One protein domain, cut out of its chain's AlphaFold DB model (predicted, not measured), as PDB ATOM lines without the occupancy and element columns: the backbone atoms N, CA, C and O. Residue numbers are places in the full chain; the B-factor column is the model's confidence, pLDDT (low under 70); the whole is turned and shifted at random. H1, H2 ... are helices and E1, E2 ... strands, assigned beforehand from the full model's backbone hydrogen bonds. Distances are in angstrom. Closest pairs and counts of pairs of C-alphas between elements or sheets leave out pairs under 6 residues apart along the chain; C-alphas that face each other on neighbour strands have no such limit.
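This is residues 158 to 317 of the 491 residues of the protein "ARAD1B06182p" of Blastobotrys adeninivorans (UniProt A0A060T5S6). Helices packed crosswise rather than side by side make a rounded body: H4 and H5 form the middle, H7 crosses H4 at one end of the domain, and the corner of H1 and H2 makes the opposite end, with H2 on H5. H3 and H6 pack on H4, and the short strand E1 lies between two short loop stretches to which it pairs; residues 312 to 317, of which 312 belongs to H7, stick out from the body. The printed part has 160 residues, with seven named helices and one named strand in the order H1 H2 E1 H3 H4 H5 H6 H7, and the class is mostly helix. It is compact, with a radius of gyration of the C-alphas of 16.9 A and spans of 46 by 38 by 36 A.

The longest helix, H7, covers residues 294 to 312, 26.4 A from C-alpha 294 at (25.979, 124.962, 111.845) to C-alpha 312 at (2.779, 115.977, 120.799). H4 holds residues 235 to 245 (14.8 A), H6 residues 273 to 284 (17.4 A) and H5 residues 255 to 267 (17.5 A). H3 is residues 220 to 227 (10.5 A), and E1 is residues 216 to 219 (9.9 A). H2 is residues 186 to 199 (20.2 A). H1, residues 172 to 181 (14.5 A), begins with C-alpha 172 at (14.619, 132.275, 156.852).

H7 touches H4, the hub, with residues 300 to 304 alone; the closest C-alphas, of Val 300 and Phe 236, are 5.6 A apart, and the lines are about perpendicular at 84 degrees. H3 touches H4 at Ala 224 and Ala 237, whose C-alphas are the closest at 4.7 A; the tilt of 68 degrees, opposite ways, is steep, only just short of about perpendicular. H6 touches H4 with residues 279 to 283 alone, the closest C-alphas being those of Ala 283 and Met 239 at 6.7 A. H5 touches H4 with residues 257 to 261 alone, closest at the C-alphas of Ala 261 and Tyr 245, 5.6 A, and is about perpendicular to it at 75 degrees. H5 touches H2 with residues 255 to 259 alone, at a steep tilt of 60 degrees, opposite ways; the closest C-alphas, of Val 259 and Ala 192, are 6.8 A apart. H2 touches H1 with residues 186 to 190 alone, about perpendicular at 76 degrees, with the C-alphas of Ser 186 and Val 175 closest at 6.5 A. E1 pairs with no named strand, but its residues 216 to 217 pair antiparallel with residues 202 to 203, and its residues 218 to 219 with residues 252 to 253. H1 and H7 are apart. Every O i to N i+4 pair is within hydrogen-bond range in H1, H2, H3, H5 and H7; H4 has 6 of 7 and H6 7 of 8.

The C-alphas of Ser 210 and Glu 317, the two farthest apart, are 50.5 A apart. The printed part has no cut. The link from H2 to E1, 16 residues, is long. Mean pLDDT of the printed part is 76.1; it is under 70 at residues 158 to 168, 205 to 212, 271 to 275, 286 and 310 to 317.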
ATOM      1  N   SER A 158      11.649 110.597 148.894       50.47
ATOM      2  CA  SER A 158      10.607 110.151 149.841       50.47
ATOM      3  C   SER A 158      10.078 108.728 149.595       50.47
ATOM      4  O   SER A 158       9.498 108.112 150.483       50.47
ATOM      5  N   SER A 159      10.270 108.194 148.389       49.59
ATOM      6  CA  SER A 159       9.954 106.814 148.002       49.59
ATOM      7  C   SER A 159      11.136 105.851 148.164       49.59
ATOM      8  O   SER A 159      10.940 104.644 148.028       49.59
ATOM      9  N   ILE A 160      12.349 106.365 148.395       51.94
ATOM     10  CA  ILE A 160      13.595 105.588 148.503       51.94
ATOM     11  C   ILE A 160      14.014 105.446 149.972       51.94
ATOM     12  O   ILE A 160      14.504 104.390 150.367       51.94
ATOM     13  N   VAL A 161      13.781 106.469 150.800       50.84
ATOM     14  CA  VAL A 161      14.190 106.477 152.210       50.84
ATOM     15  C   VAL A 161      13.044 107.013 153.072       50.84
ATOM     16  O   VAL A 161      12.604 108.150 152.915       50.84
ATOM     17  N   ALA A 162      12.557 106.178 153.993       49.25
ATOM     18  CA  ALA A 162      11.404 106.463 154.851       49.25
ATOM     19  C   ALA A 162      11.660 107.539 155.931       49.25
ATOM     20  O   ALA A 162      10.704 108.069 156.491       49.25
ATOM     21  N   ASP A 163      12.925 107.880 156.198       47.78
ATOM     22  CA  ASP A 163      13.342 108.750 157.314       47.78
ATOM     23  C   ASP A 163      13.601 110.210 156.910       47.78
ATOM     24  O   ASP A 163      14.166 111.002 157.668       47.78
ATOM     25  N   ILE A 164      13.206 110.588 155.699       51.72
ATOM     26  CA  ILE A 164      13.452 111.928 155.181       51.72
ATOM     27  C   ILE A 164      12.251 112.773 155.517       51.72
ATOM     28  O   ILE A 164      11.217 112.686 154.865       51.72
ATOM     29  N   ASN A 165      12.416 113.617 156.529       52.97
ATOM     30  CA  ASN A 165      11.604 114.812 156.642       52.97
ATOM     31  C   ASN A 165      12.142 115.791 155.592       52.97
ATOM     32  O   ASN A 165      13.201 116.385 155.836       52.97
ATOM     33  N   PRO A 166      11.501 115.948 154.412       60.09
ATOM     34  CA  PRO A 166      11.808 117.090 153.567       60.09
ATOM     35  C   PRO A 166      11.712 118.339 154.442       60.09
ATOM     36  O   PRO A 166      10.898 118.409 155.364       60.09
ATOM     37  N   VAL A 167      12.599 119.301 154.214       63.91
ATOM     38  CA  VAL A 167      12.595 120.541 154.990       63.91
ATOM     39  C   VAL A 167      11.277 121.263 154.694       63.91
ATOM     40  O   VAL A 167      11.189 121.992 153.719       63.91
ATOM     41  N   ASP A 168      10.235 121.052 155.501       65.50
ATOM     42  CA  ASP A 168       8.884 121.569 155.222       65.50
ATOM     43  C   ASP A 168       8.845 123.102 155.128       65.50
ATOM     44  O   ASP A 168       7.958 123.688 154.501       65.50
ATOM     45  N   ARG A 169       9.808 123.764 155.780       72.81
ATOM     46  CA  ARG A 169       9.995 125.215 155.758       72.81
ATOM     47  C   ARG A 169      11.465 125.549 155.618       72.81
ATOM     48  O   ARG A 169      12.266 125.152 156.464       72.81
ATOM     49  N   LEU A 170      11.810 126.323 154.591       82.31
ATOM     50  CA  LEU A 170      13.186 126.766 154.404       82.31
ATOM     51  C   LEU A 170      13.651 127.650 155.571       82.31
ATOM     52  O   LEU A 170      12.869 128.453 156.092       82.31
ATOM     53  N   PRO A 171      14.943 127.584 155.937       84.62
ATOM     54  CA  PRO A 171      15.540 128.531 156.869       84.62
ATOM     55  C   PRO A 171      15.378 129.975 156.376       84.62
ATOM     56  O   PRO A 171      15.749 130.296 155.246       84.62
ATOM     57  N   SER A 172      14.896 130.879 157.234       84.00
ATOM     58  CA  SER A 172      14.619 132.275 156.852       84.00
ATOM     59  C   SER A 172      15.847 133.000 156.287       84.00
ATOM     60  O   SER A 172      15.728 133.755 155.330       84.00
ATOM     61  N   HIS A 173      17.043 132.710 156.808       86.25
ATOM     62  CA  HIS A 173      18.298 133.281 156.305       86.25
ATOM     63  C   HIS A 173      18.603 132.868 154.852       86.25
ATOM     64  O   HIS A 173      19.154 133.651 154.080       86.25
ATOM     65  N   LEU A 174      18.248 131.639 154.463       85.25
ATOM     66  CA  LEU A 174      18.422 131.136 153.100       85.25
ATOM     67  C   LEU A 174      17.512 131.916 152.147       85.25
ATOM     68  O   LEU A 174      17.986 132.441 151.141       85.25
ATOM     69  N   VAL A 175      16.237 132.063 152.516       87.25
ATOM     70  CA  VAL A 175      15.250 132.814 151.729       87.25
ATOM     71  C   VAL A 175      15.699 134.260 151.541       87.25
ATOM     72  O   VAL A 175      15.780 134.716 150.407       87.25
ATOM     73  N   THR A 176      16.092 134.958 152.610       87.94
ATOM     74  CA  THR A 176      16.569 136.348 152.510       87.94
ATOM     75  C   THR A 176      17.802 136.478 151.613       87.94
ATOM     76  O   THR A 176      17.885 137.410 150.814       87.94
ATOM     77  N   ARG A 177      18.748 135.530 151.690       89.06
ATOM     78  CA  ARG A 177      19.934 135.511 150.820       89.06
ATOM     79  C   ARG A 177      19.561 135.325 149.347       89.06
ATOM     80  O   ARG A 177      20.118 136.015 148.498       89.06
ATOM     81  N   LEU A 178      18.641 134.411 149.040       86.75
ATOM     82  CA  LEU A 178      18.196 134.166 147.666       86.75
ATOM     83  C   LEU A 178      17.360 135.322 147.117       86.75
ATOM     84  O   LEU A 178      17.588 135.723 145.985       86.75
ATOM     85  N   GLN A 179      16.484 135.924 147.922       89.25
ATOM     86  CA  GLN A 179      15.734 137.129 147.539       89.25
ATOM     87  C   GLN A 179      16.639 138.325 147.231       89.25
ATOM     88  O   GLN A 179      16.277 139.181 146.433       89.25
ATOM     89  N   ALA A 180      17.804 138.418 147.878       86.38
ATOM     90  CA  ALA A 180      18.769 139.473 147.585       86.38
ATOM     91  C   ALA A 180      19.525 139.239 146.263       86.38
ATOM     92  O   ALA A 180      20.045 140.191 145.686       86.38
ATOM     93  N   LYS A 181      19.615 137.985 145.797       84.25
ATOM     94  CA  LYS A 181      20.349 137.589 144.584       84.25
ATOM     95  C   LYS A 181      19.441 137.457 143.353       84.25
ATOM     96  O   LYS A 181      19.869 137.787 142.251       84.25
ATOM     97  N   ALA A 182      18.230 136.944 143.543       81.81
ATOM     98  CA  ALA A 182      17.241 136.664 142.509       81.81
ATOM     99  C   ALA A 182      16.142 137.735 142.493       81.81
ATOM    100  O   ALA A 182      15.857 138.358 143.513       81.81
ATOM    101  N   PHE A 183      15.465 137.909 141.359       81.50
ATOM    102  CA  PHE A 183      14.296 138.794 141.251       81.50
ATOM    103  C   PHE A 183      12.998 138.133 141.753       81.50
ATOM    104  O   PHE A 183      11.911 138.696 141.602       81.50
ATOM    105  N   MET A 184      13.121 136.953 142.364       80.81
ATOM    106  CA  MET A 184      12.046 136.143 142.924       80.81
ATOM    107  C   MET A 184      11.579 136.622 144.308       80.81
ATOM    108  O   MET A 184      12.362 136.973 145.194       80.81
ATOM    109  N   SER A 185      10.270 136.561 144.528       87.81
ATOM    110  CA  SER A 185       9.626 136.780 145.823       87.81
ATOM    111  C   SER A 185       9.828 135.604 146.794       87.81
ATOM    112  O   SER A 185      10.178 134.490 146.407       87.81
ATOM    113  N   SER A 186       9.549 135.832 148.087       87.00
ATOM    114  CA  SER A 186       9.665 134.795 149.134       87.00
ATOM    115  C   SER A 186       8.783 133.587 148.822       87.00
ATOM    116  O   SER A 186       9.196 132.447 149.007       87.00
ATOM    117  N   ALA A 187       7.570 133.846 148.325       85.06
ATOM    118  CA  ALA A 187       6.613 132.806 147.975       85.06
ATOM    119  C   ALA A 187       7.077 131.988 146.758       85.06
ATOM    120  O   ALA A 187       6.875 130.777 146.724       85.06
ATOM    121  N   GLU A 188       7.725 132.627 145.780       85.88
ATOM    122  CA  GLU A 188       8.277 131.943 144.604       85.88
ATOM    123  C   GLU A 188       9.472 131.057 144.972       85.88
ATOM    124  O   GLU A 188       9.575 129.946 144.461       85.88
ATOM    125  N   ILE A 189      10.326 131.481 145.909       86.56
ATOM    126  CA  ILE A 189      11.438 130.656 146.420       86.56
ATOM    127  C   ILE A 189      10.914 129.437 147.188       86.56
ATOM    128  O   ILE A 189      11.397 128.323 146.989       86.56
ATOM    129  N   GLU A 190       9.905 129.619 148.042       85.00
ATOM    130  CA  GLU A 190       9.256 128.500 148.737       85.00
ATOM    131  C   GLU A 190       8.589 127.526 147.755       85.00
ATOM    132  O   GLU A 190       8.620 126.311 147.956       85.00
ATOM    133  N   LEU A 191       8.006 128.037 146.667       82.38
ATOM    134  CA  LEU A 191       7.437 127.201 145.614       82.38
ATOM    135  C   LEU A 191       8.521 126.441 144.841       82.38
ATOM    136  O   LEU A 191       8.365 125.245 144.584       82.38
ATOM    137  N   ALA A 192       9.623 127.111 144.504       84.25
ATOM    138  CA  ALA A 192      10.776 126.492 143.864       84.25
ATOM    139  C   ALA A 192      11.333 125.353 144.726       84.25
ATOM    140  O   ALA A 192      11.634 124.286 144.203       84.25
ATOM    141  N   HIS A 193      11.382 125.527 146.048       84.94
ATOM    142  CA  HIS A 193      11.809 124.481 146.979       84.94
ATOM    143  C   HIS A 193      10.877 123.279 147.009       84.94
ATOM    144  O   HIS A 193      11.352 122.149 146.947       84.94
ATOM    145  N   LYS A 194       9.559 123.496 147.049       79.44
ATOM    146  CA  LYS A 194       8.594 122.390 146.994       79.44
ATOM    147  C   LYS A 194       8.749 121.579 145.712       79.44
ATOM    148  O   LYS A 194       8.740 120.354 145.770       79.44
ATOM    149  N   ARG A 195       8.937 122.255 144.573       78.38
ATOM    150  CA  ARG A 195       9.201 121.605 143.279       78.38
ATOM    151  C   ARG A 195      10.530 120.859 143.288       78.38
ATOM    152  O   ARG A 195      10.580 119.694 142.922       78.38
ATOM    153  N   PHE A 196      11.588 121.490 143.777       82.81
ATOM    154  CA  PHE A 196      12.898 120.866 143.917       82.81
ATOM    155  C   PHE A 196      12.844 119.608 144.795       82.81
ATOM    156  O   PHE A 196      13.354 118.563 144.413       82.81
ATOM    157  N   ALA A 197      12.146 119.663 145.932       79.94
ATOM    158  CA  ALA A 197      11.971 118.525 146.829       79.94
ATOM    159  C   ALA A 197      11.160 117.382 146.197       79.94
ATOM    160  O   ALA A 197      11.404 116.219 146.514       79.94
ATOM    161  N   GLN A 198      10.221 117.690 145.293       74.88
ATOM    162  CA  GLN A 198       9.532 116.666 144.504       74.88
ATOM    163  C   GLN A 198      10.475 115.963 143.533       74.88
ATOM    164  O   GLN A 198      10.227 114.801 143.246       74.88
ATOM    165  N   TYR A 199      11.515 116.645 143.048       76.62
ATOM    166  CA  TYR A 199      12.438 116.137 142.035       76.62
ATOM    167  C   TYR A 199      13.784 115.634 142.572       76.62
ATOM    168  O   TYR A 199      14.576 115.078 141.813       76.62
ATOM    169  N   ALA A 200      14.049 115.802 143.864       80.38
ATOM    170  CA  ALA A 200      15.291 115.362 144.479       80.38
ATOM    171  C   ALA A 200      15.399 113.827 144.491       80.38
ATOM    172  O   ALA A 200      14.452 113.130 144.881       80.38
ATOM    173  N   ASP A 201      16.563 113.320 144.082       79.69
ATOM    174  CA  ASP A 201      16.893 111.893 143.944       79.69
ATOM    175  C   ASP A 201      18.179 111.480 144.697       79.69
ATOM    176  O   ASP A 201      18.327 110.301 145.025       79.69
ATOM    177  N   CYS A 202      19.073 112.418 145.043       77.06
ATOM    178  CA  CYS A 202      20.329 112.141 145.747       77.06
ATOM    179  C   CYS A 202      20.600 113.035 146.979       77.06
ATOM    180  O   CYS A 202      20.003 114.096 147.169       77.06
ATOM    181  N   TYR A 203      21.538 112.600 147.829       76.19
ATOM    182  CA  TYR A 203      22.067 113.373 148.962       76.19
ATOM    183  C   TYR A 203      23.360 114.092 148.587       76.19
ATOM    184  O   TYR A 203      24.184 113.539 147.861       76.19
ATOM    185  N   LEU A 204      23.568 115.285 149.145       74.19
ATOM    186  CA  LEU A 204      24.853 115.972 149.052       74.19
ATOM    187  C   LEU A 204      25.820 115.374 150.081       74.19
ATOM    188  O   LEU A 204      25.539 115.363 151.283       74.19
ATOM    189  N   GLU A 205      26.968 114.875 149.622       65.19
ATOM    190  CA  GLU A 205      28.022 114.386 150.515       65.19
ATOM    191  C   GLU A 205      28.601 115.530 151.367       65.19
ATOM    192  O   GLU A 205      28.567 116.705 150.995       65.19
ATOM    193  N   SER A 206      29.152 115.194 152.537       55.00
ATOM    194  CA  SER A 206      29.558 116.150 153.581       55.00
ATOM    195  C   SER A 206      30.566 117.224 153.132       55.00
ATOM    196  O   SER A 206      30.659 118.276 153.762       55.00
ATOM    197  N   SER A 207      31.298 116.992 152.040       52.88
ATOM    198  CA  SER A 207      32.199 117.954 151.389       52.88
ATOM    199  C   SER A 207      31.469 119.070 150.625       52.88
ATOM    200  O   SER A 207      31.942 120.208 150.625       52.88
ATOM    201  N   SER A 208      30.305 118.781 150.037       52.03
ATOM    202  CA  SER A 208      29.446 119.725 149.295       52.03
ATOM    203  C   SER A 208      28.337 120.306 150.189       52.03
ATOM    204  O   SER A 208      27.940 121.465 150.048       52.03
ATOM    205  N   ALA A 209      27.908 119.541 151.201       52.81
ATOM    206  CA  ALA A 209      26.904 119.935 152.193       52.81
ATOM    207  C   ALA A 209      27.325 121.125 153.076       52.81
ATOM    208  O   ALA A 209      26.483 121.776 153.684       52.81
ATOM    209  N   SER A 210      28.623 121.448 153.150       48.91
ATOM    210  CA  SER A 210      29.081 122.636 153.884       48.91
ATOM    211  C   SER A 210      28.759 123.957 153.164       48.91
ATOM    212  O   SER A 210      28.912 125.015 153.777       48.91
ATOM    213  N   LYS A 211      28.353 123.922 151.884       59.12
ATOM    214  CA  LYS A 211      28.016 125.113 151.081       59.12
ATOM    215  C   LYS A 211      26.518 125.272 150.814       59.12
ATOM    216  O   LYS A 211      26.045 126.407 150.823       59.12
ATOM    217  N   SER A 212      25.788 124.177 150.589       66.81
ATOM    218  CA  SER A 212      24.335 124.225 150.377       66.81
ATOM    219  C   SER A 212      23.590 124.061 151.697       66.81
ATOM    220  O   SER A 212      23.917 123.209 152.520       66.81
ATOM    221  N   ALA A 213      22.574 124.890 151.917       73.00
ATOM    222  CA  ALA A 213      21.784 124.844 153.146       73.00
ATOM    223  C   ALA A 213      20.728 123.716 153.155       73.00
ATOM    224  O   ALA A 213      20.059 123.517 154.171       73.00
ATOM    225  N   ILE A 214      20.572 122.983 152.047       80.75
ATOM    226  CA  ILE A 214      19.646 121.855 151.898       80.75
ATOM    227  C   ILE A 214      20.463 120.585 151.621       80.75
ATOM    228  O   ILE A 214      21.317 120.615 150.745       80.75
ATOM    229  N   PRO A 215      20.232 119.465 152.332       77.31
ATOM    230  CA  PRO A 215      21.118 118.297 152.275       77.31
ATOM    231  C   PRO A 215      20.861 117.344 151.091       77.31
ATOM    232  O   PRO A 215      21.438 116.260 151.048       77.31
ATOM    233  N   TYR A 216      19.988 117.702 150.151       81.88
ATOM    234  CA  TYR A 216      19.597 116.862 149.015       81.88
ATOM    235  C   TYR A 216      19.658 117.638 147.695       81.88
ATOM    236  O   TYR A 216      19.516 118.860 147.684       81.88
ATOM    237  N   GLY A 217      19.870 116.903 146.603       84.62
ATOM    238  CA  GLY A 217      20.101 117.402 145.248       84.62
ATOM    239  C   GLY A 217      19.315 116.629 144.187       84.62
ATOM    240  O   GLY A 217      18.662 115.625 144.493       84.62
ATOM    241  N   ILE A 218      19.380 117.112 142.945       86.19
ATOM    242  CA  ILE A 218      18.835 116.431 141.763       86.19
ATOM    243  C   ILE A 218      20.003 116.032 140.856       86.19
ATOM    244  O   ILE A 218      20.691 116.901 140.334       86.19
ATOM    245  N   SER A 219      20.219 114.745 140.602       88.38
ATOM    246  CA  SER A 219      21.221 114.292 139.639       88.38
ATOM    247  C   SER A 219      20.945 114.883 138.256       88.38
ATOM    248  O   SER A 219      19.800 114.924 137.800       88.38
ATOM    249  N   VAL A 220      21.998 115.257 137.529       87.50
ATOM    250  CA  VAL A 220      21.892 115.746 136.142       87.50
ATOM    251  C   VAL A 220      21.145 114.760 135.236       87.50
ATOM    252  O   VAL A 220      20.398 115.178 134.352       87.50
ATOM    253  N   GLN A 221      21.275 113.449 135.467       85.31
ATOM    254  CA  GLN A 221      20.531 112.434 134.705       85.31
ATOM    255  C   GLN A 221      19.026 112.521 134.962       85.31
ATOM    256  O   GLN A 221      18.219 112.444 134.033       85.31
ATOM    257  N   THR A 222      18.657 112.724 136.221       83.38
ATOM    258  CA  THR A 222      17.274 112.896 136.656       83.38
ATOM    259  C   THR A 222      16.711 114.221 136.155       83.38
ATOM    260  O   THR A 222      15.600 114.253 135.634       83.38
ATOM    261  N   MET A 223      17.502 115.295 136.179       83.94
ATOM    262  CA  MET A 223      17.133 116.575 135.573       83.94
ATOM    263  C   MET A 223      16.908 116.446 134.057       83.94
ATOM    264  O   MET A 223      15.890 116.903 133.538       83.94
ATOM    265  N   ALA A 224      17.785 115.741 133.336       83.31
ATOM    266  CA  ALA A 224      17.600 115.460 131.911       83.31
ATOM    267  C   ALA A 224      16.346 114.609 131.652       83.31
ATOM    268  O   ALA A 224      15.640 114.822 130.666       83.31
ATOM    269  N   GLN A 225      16.023 113.682 132.554       79.56
ATOM    270  CA  GLN A 225      14.789 112.909 132.494       79.56
ATOM    271  C   GLN A 225      13.540 113.749 132.776       79.56
ATOM    272  O   GLN A 225      12.492 113.463 132.211       79.56
ATOM    273  N   ILE A 226      13.623 114.792 133.602       76.12
ATOM    274  CA  ILE A 226      12.510 115.730 133.807       76.12
ATOM    275  C   ILE A 226      12.252 116.533 132.522       76.12
ATOM    276  O   ILE A 226      11.099 116.727 132.143       76.12
ATOM    277  N   ILE A 227      13.314 116.934 131.816       78.12
ATOM    278  CA  ILE A 227      13.232 117.712 130.569       78.12
ATOM    279  C   ILE A 227      12.792 116.851 129.374       78.12
ATOM    280  O   ILE A 227      11.949 117.269 128.583       78.12
ATOM    281  N   ALA A 228      13.353 115.646 129.225       76.50
ATOM    282  CA  ALA A 228      13.048 114.703 128.144       76.50
ATOM    283  C   ALA A 228      12.640 113.330 128.702       76.50
ATOM    284  O   ALA A 228      13.428 112.380 128.735       76.50
ATOM    285  N   PRO A 229      11.372 113.164 129.087       71.56
ATOM    286  CA  PRO A 229      10.982 112.034 129.928       71.56
ATOM    287  C   PRO A 229      10.932 110.676 129.233       71.56
ATOM    288  O   PRO A 229      11.087 109.639 129.882       71.56
ATOM    289  N   ARG A 230      10.732 110.660 127.910       70.00
ATOM    290  CA  ARG A 230      10.834 109.440 127.094       70.00
ATOM    291  C   ARG A 230      12.268 109.107 126.699       70.00
ATOM    292  O   ARG A 230      12.566 107.944 126.442       70.00
ATOM    293  N   ASN A 231      13.139 110.113 126.637       79.06
ATOM    294  CA  ASN A 231      14.506 109.967 126.167       79.06
ATOM    295  C   ASN A 231      15.462 110.850 126.990       79.06
ATOM    296  O   ASN A 231      15.856 111.919 126.525       79.06
ATOM    297  N   PRO A 232      15.880 110.404 128.187       72.25
ATOM    298  CA  PRO A 232      16.802 111.165 129.032       72.25
ATOM    299  C   PRO A 232      18.206 111.288 128.421       72.25
ATOM    300  O   PRO A 232      18.963 112.181 128.779       72.25
ATOM    301  N   THR A 233      18.551 110.422 127.458       82.62
ATOM    302  CA  THR A 233      19.809 110.499 126.693       82.62
ATOM    303  C   THR A 233      19.769 111.529 125.563       82.62
ATOM    304  O   THR A 233      20.702 111.622 124.768       82.62
ATOM    305  N   ASN A 234      18.678 112.289 125.452       84.38
ATOM    306  CA  ASN A 234      18.556 113.348 124.470       84.38
ATOM    307  C   ASN A 234      19.622 114.431 124.705       84.38
ATOM    308  O   ASN A 234      19.770 114.943 125.816       84.38
ATOM    309  N   LEU A 235      20.331 114.797 123.633       85.62
ATOM    310  CA  LEU A 235      21.398 115.794 123.664       85.62
ATOM    311  C   LEU A 235      20.932 117.113 124.293       85.62
ATOM    312  O   LEU A 235      21.554 117.567 125.248       85.62
ATOM    313  N   PHE A 236      19.817 117.684 123.830       84.25
ATOM    314  CA  PHE A 236      19.272 118.930 124.372       84.25
ATOM    315  C   PHE A 236      18.979 118.826 125.872       84.25
ATOM    316  O   PHE A 236      19.367 119.704 126.634       84.25
ATOM    317  N   ALA A 237      18.357 117.734 126.316       82.31
ATOM    318  CA  ALA A 237      18.017 117.553 127.725       82.31
ATOM    319  C   ALA A 237      19.256 117.416 128.617       82.31
ATOM    320  O   ALA A 237      19.348 118.086 129.642       82.31
ATOM    321  N   SER A 238      20.231 116.600 128.202       85.12
ATOM    322  CA  SER A 238      21.500 116.449 128.926       85.12
ATOM    323  C   SER A 238      22.290 117.760 128.999       85.12
ATOM    324  O   SER A 238      22.892 118.080 130.022       85.12
ATOM    325  N   MET A 239      22.244 118.550 127.930       83.88
ATOM    326  CA  MET A 239      22.927 119.829 127.812       83.88
ATOM    327  C   MET A 239      22.280 120.893 128.695       83.88
ATOM    328  O   MET A 239      22.987 121.596 129.405       83.88
ATOM    329  N   VAL A 240      20.949 120.997 128.699       83.12
ATOM    330  CA  VAL A 240      20.239 121.922 129.594       83.12
ATOM    331  C   VAL A 240      20.464 121.515 131.051       83.12
ATOM    332  O   VAL A 240      20.813 122.363 131.864       83.12
ATOM    333  N   ALA A 241      20.358 120.226 131.382       83.88
ATOM    334  CA  ALA A 241      20.605 119.744 132.738       83.88
ATOM    335  C   ALA A 241      22.034 120.043 133.231       83.88
ATOM    336  O   ALA A 241      22.190 120.520 134.348       83.88
ATOM    337  N   SER A 242      23.057 119.819 132.400       85.31
ATOM    338  CA  SER A 242      24.464 120.018 132.795       85.31
ATOM    339  C   SER A 242      24.974 121.455 132.679       85.31
ATOM    340  O   SER A 242      25.964 121.779 133.313       85.31
ATOM    341  N   ARG A 243      24.375 122.316 131.846       82.19
ATOM    342  CA  ARG A 243      24.881 123.690 131.627       82.19
ATOM    343  C   ARG A 243      24.034 124.769 132.271       82.19
ATOM    344  O   ARG A 243      24.562 125.817 132.617       82.19
ATOM    345  N   LEU A 244      22.721 124.552 132.365       83.19
ATOM    346  CA  LEU A 244      21.821 125.519 132.988       83.19
ATOM    347  C   LEU A 244      21.710 125.284 134.488       83.19
ATOM    348  O   LEU A 244      21.749 126.233 135.263       83.19
ATOM    349  N   TYR A 245      21.513 124.022 134.870       84.88
ATOM    350  CA  TYR A 245      21.146 123.652 136.232       84.88
ATOM    351  C   TYR A 245      22.330 123.178 137.083       84.88
ATOM    352  O   TYR A 245      22.245 123.296 138.295       84.88
ATOM    353  N   ASP A 246      23.414 122.687 136.482       89.06
ATOM    354  CA  ASP A 246      24.635 122.249 137.174       89.06
ATOM    355  C   ASP A 246      25.771 123.238 136.860       89.06
ATOM    356  O   ASP A 246      26.463 123.137 135.848       89.06
ATOM    357  N   SER A 247      25.881 124.297 137.663       83.38
ATOM    358  CA  SER A 247      26.818 125.395 137.393       83.38
ATOM    359  C   SER A 247      28.236 125.078 137.858       83.38
ATOM    360  O   SER A 247      29.192 125.632 137.307       83.38
ATOM    361  N   ASP A 248      28.385 124.244 138.888       84.00
ATOM    362  CA  ASP A 248      29.688 123.823 139.399       84.00
ATOM    363  C   ASP A 248      30.217 122.521 138.770       84.00
ATOM    364  O   ASP A 248      31.419 122.244 138.870       84.00
ATOM    365  N   GLY A 249      29.377 121.809 138.014       83.56
ATOM    366  CA  GLY A 249      29.744 120.635 137.231       83.56
ATOM    367  C   GLY A 249      29.967 119.395 138.092       83.56
ATOM    368  O   GLY A 249      30.705 118.495 137.673       83.56
ATOM    369  N   ASP A 250      29.403 119.357 139.301       85.88
ATOM    370  CA  ASP A 250      29.548 118.231 140.222       85.88
ATOM    371  C   ASP A 250      28.607 117.052 139.886       85.88
ATOM    372  O   ASP A 250      28.716 115.968 140.472       85.88
ATOM    373  N   GLY A 251      27.744 117.218 138.875       85.31
ATOM    374  CA  GLY A 251      26.779 116.217 138.426       85.31
ATOM    375  C   GLY A 251      25.493 116.183 139.258       85.31
ATOM    376  O   GLY A 251      24.638 115.314 139.013       85.31
ATOM    377  N   ILE A 252      25.340 117.102 140.215       88.50
ATOM    378  CA  ILE A 252      24.213 117.227 141.134       88.50
ATOM    379  C   ILE A 252      23.737 118.682 141.174       88.50
ATOM    380  O   ILE A 252      24.361 119.573 141.722       88.50
ATOM    381  N   VAL A 253      22.510 118.909 140.729       88.75
ATOM    382  CA  VAL A 253      21.850 120.207 140.846       88.75
ATOM    383  C   VAL A 253      21.474 120.462 142.305       88.75
ATOM    384  O   VAL A 253      20.575 119.812 142.859       88.75
ATOM    385  N   SER A 254      22.136 121.434 142.925       89.69
ATOM    386  CA  SER A 254      21.795 121.937 144.256       89.69
ATOM    387  C   SER A 254      20.551 122.838 144.232       89.69
ATOM    388  O   SER A 254      20.096 123.306 143.182       89.69
ATOM    389  N   PHE A 255      19.969 123.123 145.405       87.94
ATOM    390  CA  PHE A 255      18.810 124.021 145.470       87.94
ATOM    391  C   PHE A 255      19.156 125.447 145.025       87.94
ATOM    392  O   PHE A 255      18.352 126.107 144.365       87.94
ATOM    393  N   GLU A 256      20.339 125.938 145.392       88.38
ATOM    394  CA  GLU A 256      20.803 127.260 144.987       88.38
ATOM    395  C   GLU A 256      20.920 127.387 143.463       88.38
ATOM    396  O   GLU A 256      20.459 128.385 142.909       88.38
ATOM    397  N   GLU A 257      21.460 126.374 142.786       89.69
ATOM    398  CA  GLU A 257      21.575 126.369 141.323       89.69
ATOM    399  C   GLU A 257      20.220 126.211 140.642       89.69
ATOM    400  O   GLU A 257      19.939 126.887 139.653       89.69
ATOM    401  N   PHE A 258      19.327 125.399 141.214       88.19
ATOM    402  CA  PHE A 258      17.952 125.293 140.735       88.19
ATOM    403  C   PHE A 258      17.234 126.651 140.749       88.19
ATOM    404  O   PHE A 258      16.512 126.993 139.806       88.19
ATOM    405  N   VAL A 259      17.440 127.450 141.801       88.75
ATOM    406  CA  VAL A 259      16.884 128.806 141.905       88.75
ATOM    407  C   VAL A 259      17.563 129.767 140.932       88.75
ATOM    408  O   VAL A 259      16.863 130.542 140.285       88.75
ATOM    409  N   ASP A 260      18.887 129.711 140.783       86.00
ATOM    410  CA  ASP A 260      19.615 130.556 139.830       86.00
ATOM    411  C   ASP A 260      19.166 130.300 138.379       86.00
ATOM    412  O   ASP A 260      18.890 131.250 137.640       86.00
ATOM    413  N   ALA A 261      19.022 129.029 137.994       84.62
ATOM    414  CA  ALA A 261      18.505 128.612 136.695       84.62
ATOM    415  C   ALA A 261      17.063 129.094 136.476       84.62
ATOM    416  O   ALA A 261      16.745 129.684 135.443       84.62
ATOM    417  N   THR A 262      16.193 128.901 137.471       83.38
ATOM    418  CA  THR A 262      14.791 129.341 137.401       83.38
ATOM    419  C   THR A 262      14.686 130.862 137.274       83.38
ATOM    420  O   THR A 262      13.888 131.363 136.482       83.38
ATOM    421  N   ASP A 263      15.514 131.611 138.003       84.75
ATOM    422  CA  ASP A 263      15.534 133.069 137.924       84.75
ATOM    423  C   ASP A 263      16.020 133.561 136.552       84.75
ATOM    424  O   ASP A 263      15.465 134.519 136.015       84.75
ATOM    425  N   LEU A 264      16.990 132.880 135.931       81.31
ATOM    426  CA  LEU A 264      17.441 133.194 134.572       81.31
ATOM    427  C   LEU A 264      16.351 132.927 133.520       81.31
ATOM    428  O   LEU A 264      16.133 133.752 132.626       81.31
ATOM    429  N   ILE A 265      15.641 131.802 133.640       78.12
ATOM    430  CA  ILE A 265      14.536 131.438 132.745       78.12
ATOM    431  C   ILE A 265      13.397 132.455 132.876       78.12
ATOM    432  O   ILE A 265      12.943 132.997 131.872       78.12
ATOM    433  N   VAL A 266      12.954 132.766 134.097       77.44
ATOM    434  CA  VAL A 266      11.746 133.576 134.332       77.44
ATOM    435  C   VAL A 266      12.024 135.081 134.269       77.44
ATOM    436  O   VAL A 266      11.244 135.827 133.680       77.44
ATOM    437  N   TYR A 267      13.135 135.546 134.846       79.38
ATOM    438  CA  TYR A 267      13.459 136.972 134.989       79.38
ATOM    439  C   TYR A 267      14.712 137.399 134.222       79.38
ATOM    440  O   TYR A 267      15.201 138.510 134.435       79.38
ATOM    441  N   GLY A 268      15.222 136.574 133.304       71.56
ATOM    442  CA  GLY A 268      16.425 136.886 132.529       71.56
ATOM    443  C   GLY A 268      16.383 138.242 131.812       71.56
ATOM    444  O   GLY A 268      17.398 138.928 131.775       71.56
ATOM    445  N   ASP A 269      15.209 138.703 131.366       70.56
ATOM    446  CA  ASP A 269      15.054 140.038 130.760       70.56
ATOM    447  C   ASP A 269      15.365 141.177 131.749       70.56
ATOM    448  O   ASP A 269      15.916 142.209 131.370       70.56
ATOM    449  N   LYS A 270      15.066 140.981 133.042       73.62
ATOM    450  CA  LYS A 270      15.341 141.955 134.113       73.62
ATOM    451  C   LYS A 270      16.804 141.947 134.565       73.62
ATOM    452  O   LYS A 270      17.279 142.966 135.058       73.62
ATOM    453  N   ARG A 271      17.523 140.832 134.382       65.56
ATOM    454  CA  ARG A 271      18.978 140.723 134.622       65.56
ATOM    455  C   ARG A 271      19.826 141.385 133.527       65.56
ATOM    456  O   ARG A 271      21.040 141.476 133.686       65.56
ATOM    457  N   GLY A 272      19.192 141.866 132.458       64.31
ATOM    458  CA  GLY A 272      19.845 142.348 131.246       64.31
ATOM    459  C   GLY A 272      19.759 141.292 130.149       64.31
ATOM    460  O   GLY A 272      20.051 140.119 130.380       64.31
ATOM    461  N   GLY A 273      19.363 141.707 128.941       58.38
ATOM    462  CA  GLY A 273      19.092 140.794 127.821       58.38
ATOM    463  C   GLY A 273      20.269 139.884 127.439       58.38
ATOM    464  O   GLY A 273      20.070 138.837 126.833       58.38
ATOM    465  N   THR A 274      21.490 140.228 127.850       69.19
ATOM    466  CA  THR A 274      22.713 139.457 127.607       69.19
ATOM    467  C   THR A 274      22.777 138.137 128.363       69.19
ATOM    468  O   THR A 274      23.320 137.182 127.820       69.19
ATOM    469  N   ALA A 275      22.195 138.025 129.561       68.19
ATOM    470  CA  ALA A 275      22.301 136.808 130.370       68.19
ATOM    471  C   ALA A 275      21.616 135.604 129.694       68.19
ATOM    472  O   ALA A 275      22.139 134.490 129.689       68.19
ATOM    473  N   ARG A 276      20.463 135.840 129.052       70.00
ATOM    474  CA  ARG A 276      19.762 134.821 128.253       70.00
ATOM    475  C   ARG A 276      20.517 134.474 126.973       70.00
ATOM    476  O   ARG A 276      20.523 133.316 126.568       70.00
ATOM    477  N   LEU A 277      21.167 135.462 126.356       71.50
ATOM    478  CA  LEU A 277      21.986 135.257 125.159       71.50
ATOM    479  C   LEU A 277      23.226 134.417 125.460       71.50
ATOM    480  O   LEU A 277      23.553 133.523 124.689       71.50
ATOM    481  N   GLU A 278      23.889 134.674 126.586       73.25
ATOM    482  CA  GLU A 278      25.042 133.894 127.040       73.25
ATOM    483  C   GLU A 278      24.656 132.437 127.276       73.25
ATOM    484  O   GLU A 278      25.344 131.536 126.798       73.25
ATOM    485  N   PHE A 279      23.516 132.202 127.927       72.06
ATOM    486  CA  PHE A 279      22.994 130.853 128.090       72.06
ATOM    487  C   PHE A 279      22.636 130.196 126.750       72.06
ATOM    488  O   PHE A 279      23.031 129.062 126.496       72.06
ATOM    489  N   ALA A 280      21.935 130.904 125.861       73.06
ATOM    490  CA  ALA A 280      21.590 130.377 124.544       73.06
ATOM    491  C   ALA A 280      22.846 130.016 123.733       73.06
ATOM    492  O   ALA A 280      22.899 128.961 123.106       73.06
ATOM    493  N   PHE A 281      23.887 130.848 123.789       77.12
ATOM    494  CA  PHE A 281      25.172 130.565 123.156       77.12
ATOM    495  C   PHE A 281      25.818 129.303 123.732       77.12
ATOM    496  O   PHE A 281      26.206 128.404 122.985       77.12
ATOM    497  N   GLN A 282      25.872 129.207 125.062       73.94
ATOM    498  CA  GLN A 282      26.382 128.029 125.755       73.94
ATOM    499  C   GLN A 282      25.555 126.783 125.458       73.94
ATOM    500  O   GLN A 282      26.118 125.700 125.439       73.94
ATOM    501  N   ALA A 283      24.253 126.889 125.198       71.25
ATOM    502  CA  ALA A 283      23.453 125.765 124.737       71.25
ATOM    503  C   ALA A 283      23.921 125.304 123.341       71.25
ATOM    504  O   ALA A 283      24.221 124.134 123.142       71.25
ATOM    505  N   PHE A 284      24.091 126.198 122.369       74.50
ATOM    506  CA  PHE A 284      24.480 125.769 121.017       74.50
ATOM    507  C   PHE A 284      25.947 125.323 120.868       74.50
ATOM    508  O   PHE A 284      26.263 124.559 119.952       74.50
ATOM    509  N   ASP A 285      26.840 125.739 121.765       80.00
ATOM    510  CA  ASP A 285      28.242 125.303 121.788       80.00
ATOM    511  C   ASP A 285      28.398 123.900 122.397       80.00
ATOM    512  O   ASP A 285      28.877 123.724 123.516       80.00
ATOM    513  N   THR A 286      27.979 122.849 121.698       69.50
ATOM    514  CA  THR A 286      28.034 121.461 122.206       69.50
ATOM    515  C   THR A 286      29.440 120.975 122.580       69.50
ATOM    516  O   THR A 286      29.567 120.031 123.350       69.50
ATOM    517  N   GLU A 287      30.493 121.595 122.045       72.38
ATOM    518  CA  GLU A 287      31.888 121.180 122.255       72.38
ATOM    519  C   GLU A 287      32.583 121.962 123.379       72.38
ATOM    520  O   GLU A 287      33.663 121.565 123.811       72.38
ATOM    521  N   GLY A 288      31.970 123.045 123.870       71.62
ATOM    522  CA  GLY A 288      32.547 123.901 124.909       71.62
ATOM    523  C   GLY A 288      33.787 124.656 124.429       71.62
ATOM    524  O   GLY A 288      34.642 125.024 125.236       71.62
ATOM    525  N   ASN A 289      33.924 124.833 123.114       74.69
ATOM    526  CA  ASN A 289      35.093 125.448 122.490       74.69
ATOM    527  C   ASN A 289      34.904 126.959 122.249       74.69
ATOM    528  O   ASN A 289      35.806 127.603 121.714       74.69
ATOM    529  N   GLY A 290      33.761 127.517 122.660       72.44
ATOM    530  CA  GLY A 290      33.381 128.909 122.448       72.44
ATOM    531  C   GLY A 290      32.931 129.207 121.018       72.44
ATOM    532  O   GLY A 290      32.842 130.377 120.653       72.44
ATOM    533  N   ILE A 291      32.677 128.185 120.192       75.56
ATOM    534  CA  ILE A 291      32.346 128.319 118.770       75.56
ATOM    535  C   ILE A 291      31.065 127.548 118.462       75.56
ATOM    536  O   ILE A 291      30.951 126.343 118.685       75.56
ATOM    537  N   VAL A 292      30.109 128.235 117.842       80.19
ATOM    538  CA  VAL A 292      28.867 127.616 117.390       80.19
ATOM    539  C   VAL A 292      28.967 127.296 115.899       80.19
ATOM    540  O   VAL A 292      28.969 128.191 115.058       80.19
ATOM    541  N   ARG A 293      29.034 126.003 115.560       79.06
ATOM    542  CA  ARG A 293      28.989 125.518 114.167       79.06
ATOM    543  C   ARG A 293      27.564 125.191 113.741       79.06
ATOM    544  O   ARG A 293      26.744 124.773 114.560       79.06
ATOM    545  N   LYS A 294      27.284 125.300 112.441       78.69
ATOM    546  CA  LYS A 294      25.979 124.962 111.845       78.69
ATOM    547  C   LYS A 294      25.541 123.531 112.171       78.69
ATOM    548  O   LYS A 294      24.401 123.314 112.567       78.69
ATOM    549  N   GLU A 295      26.469 122.580 112.103       79.88
ATOM    550  CA  GLU A 295      26.232 121.169 112.441       79.88
ATOM    551  C   GLU A 295      25.870 120.965 113.921       79.88
ATOM    552  O   GLU A 295      25.058 120.109 114.270       79.88
ATOM    553  N   SER A 296      26.470 121.747 114.824       77.56
ATOM    554  CA  SER A 296      26.155 121.702 116.257       77.56
ATOM    555  C   SER A 296      24.764 122.267 116.530       77.56
ATOM    556  O   SER A 296      23.984 121.651 117.254       77.56
ATOM    557  N   VAL A 297      24.409 123.373 115.870       79.31
ATOM    558  CA  VAL A 297      23.066 123.965 115.934       79.31
ATOM    559  C   VAL A 297      22.012 122.996 115.416       79.31
ATOM    560  O   VAL A 297      21.021 122.751 116.100       79.31
ATOM    561  N   GLU A 298      22.245 122.389 114.252       78.00
ATOM    562  CA  GLU A 298      21.341 121.401 113.668       78.00
ATOM    563  C   GLU A 298      21.116 120.213 114.614       78.00
ATOM    564  O   GLU A 298      19.973 119.839 114.871       78.00
ATOM    565  N   ARG A 299      22.183 119.662 115.210       81.25
ATOM    566  CA  ARG A 299      22.074 118.559 116.181       81.25
ATOM    567  C   ARG A 299      21.232 118.927 117.399       81.25
ATOM    568  O   ARG A 299      20.345 118.160 117.778       81.25
ATOM    569  N   VAL A 300      21.487 120.089 118.005       80.00
ATOM    570  CA  VAL A 300      20.736 120.566 119.178       80.00
ATOM    571  C   VAL A 300      19.260 120.747 118.819       80.00
ATOM    572  O   VAL A 300      18.387 120.226 119.514       80.00
ATOM    573  N   LEU A 301      18.971 121.379 117.686       79.56
ATOM    574  CA  LEU A 301      17.610 121.622 117.213       79.56
ATOM    575  C   LEU A 301      16.849 120.338 116.858       79.56
ATOM    576  O   LEU A 301      15.675 120.206 117.204       79.56
ATOM    577  N   LEU A 302      17.499 119.367 116.212       80.62
ATOM    578  CA  LEU A 302      16.907 118.054 115.938       80.62
ATOM    579  C   LEU A 302      16.609 117.297 117.236       80.62
ATOM    580  O   LEU A 302      15.559 116.659 117.361       80.62
ATOM    581  N   SER A 303      17.504 117.394 118.221       81.38
ATOM    582  CA  SER A 303      17.284 116.783 119.528       81.38
ATOM    583  C   SER A 303      16.121 117.446 120.278       81.38
ATOM    584  O   SER A 303      15.249 116.727 120.766       81.38
ATOM    585  N   PHE A 304      15.989 118.775 120.237       79.75
ATOM    586  CA  PHE A 304      14.818 119.492 120.753       79.75
ATOM    587  C   PHE A 304      13.525 119.094 120.026       79.75
ATOM    588  O   PHE A 304      12.529 118.741 120.658       79.75
ATOM    589  N   TYR A 305      13.549 119.050 118.690       76.81
ATOM    590  CA  TYR A 305      12.402 118.637 117.881       76.81
ATOM    591  C   TYR A 305      11.906 117.235 118.251       76.81
ATOM    592  O   TYR A 305      10.699 116.995 118.277       76.81
ATOM    593  N   SER A 306      12.810 116.308 118.579       76.56
ATOM    594  CA  SER A 306      12.409 114.969 119.020       76.56
ATOM    595  C   SER A 306      11.645 114.979 120.352       76.56
ATOM    596  O   SER A 306      10.667 114.245 120.471       76.56
ATOM    597  N   ILE A 307      12.002 115.864 121.294       75.56
ATOM    598  CA  ILE A 307      11.278 116.045 122.564       75.56
ATOM    599  C   ILE A 307       9.877 116.599 122.291       75.56
ATOM    600  O   ILE A 307       8.887 116.058 122.780       75.56
ATOM    601  N   VAL A 308       9.776 117.637 121.456       71.62
ATOM    602  CA  VAL A 308       8.484 118.239 121.082       71.62
ATOM    603  C   VAL A 308       7.592 117.220 120.375       71.62
ATOM    604  O   VAL A 308       6.404 117.112 120.669       71.62
ATOM    605  N   LYS A 309       8.157 116.428 119.458       71.12
ATOM    606  CA  LYS A 309       7.438 115.347 118.777       71.12
ATOM    607  C   LYS A 309       6.921 114.306 119.768       71.12
ATOM    608  O   LYS A 309       5.787 113.849 119.623       71.12
ATOM    609  N   ASP A 310       7.732 113.940 120.756       68.06
ATOM    610  CA  ASP A 310       7.331 113.010 121.803       68.06
ATOM    611  C   ASP A 310       6.166 113.558 122.631       68.06
ATOM    612  O   ASP A 310       5.173 112.851 122.805       68.06
ATOM    613  N   PHE A 311       6.248 114.822 123.044       64.62
ATOM    614  CA  PHE A 311       5.182 115.512 123.766       64.62
ATOM    615  C   PHE A 311       3.877 115.573 122.960       64.62
ATOM    616  O   PHE A 311       2.800 115.269 123.469       64.62
ATOM    617  N   LEU A 312       3.957 115.907 121.669       62.50
ATOM    618  CA  LEU A 312       2.779 115.977 120.799       62.50
ATOM    619  C   LEU A 312       2.114 114.612 120.574       62.50
ATOM    620  O   LEU A 312       0.896 114.554 120.408       62.50
ATOM    621  N   ALA A 313       2.880 113.520 120.595       61.97
ATOM    622  CA  ALA A 313       2.339 112.167 120.471       61.97
ATOM    623  C   ALA A 313       1.513 111.724 121.697       61.97
ATOM    624  O   ALA A 313       0.804 110.729 121.627       61.97
ATOM    625  N   ASP A 314       1.564 112.440 122.825       56.56
ATOM    626  CA  ASP A 314       0.670 112.154 123.958       56.56
ATOM    627  C   ASP A 314      -0.764 112.650 123.749       56.56
ATOM    628  O   ASP A 314      -1.675 112.239 124.474       56.56
ATOM    629  N   PHE A 315      -0.992 113.501 122.746       54.72
ATOM    630  CA  PHE A 315      -2.324 113.981 122.407       54.72
ATOM    631  C   PHE A 315      -2.961 113.067 121.348       54.72
ATOM    632  O   PHE A 315      -2.358 112.821 120.300       54.72
ATOM    633  N   PRO A 316      -4.200 112.585 121.556       51.41
ATOM    634  CA  PRO A 316      -4.870 111.679 120.622       51.41
ATOM    635  C   PRO A 316      -5.110 112.291 119.227       51.41
ATOM    636  O   PRO A 316      -5.173 111.555 118.239       51.41
ATOM    637  N   GLU A 317      -5.214 113.622 119.099       51.00
ATOM    638  CA  GLU A 317      -5.175 114.294 117.791       51.00
ATOM    639  C   GLU A 317      -3.761 114.352 117.184       51.00
ATOM    640  O   GLU A 317      -3.616 114.269 115.963       51.00
TER     641      GLU A 317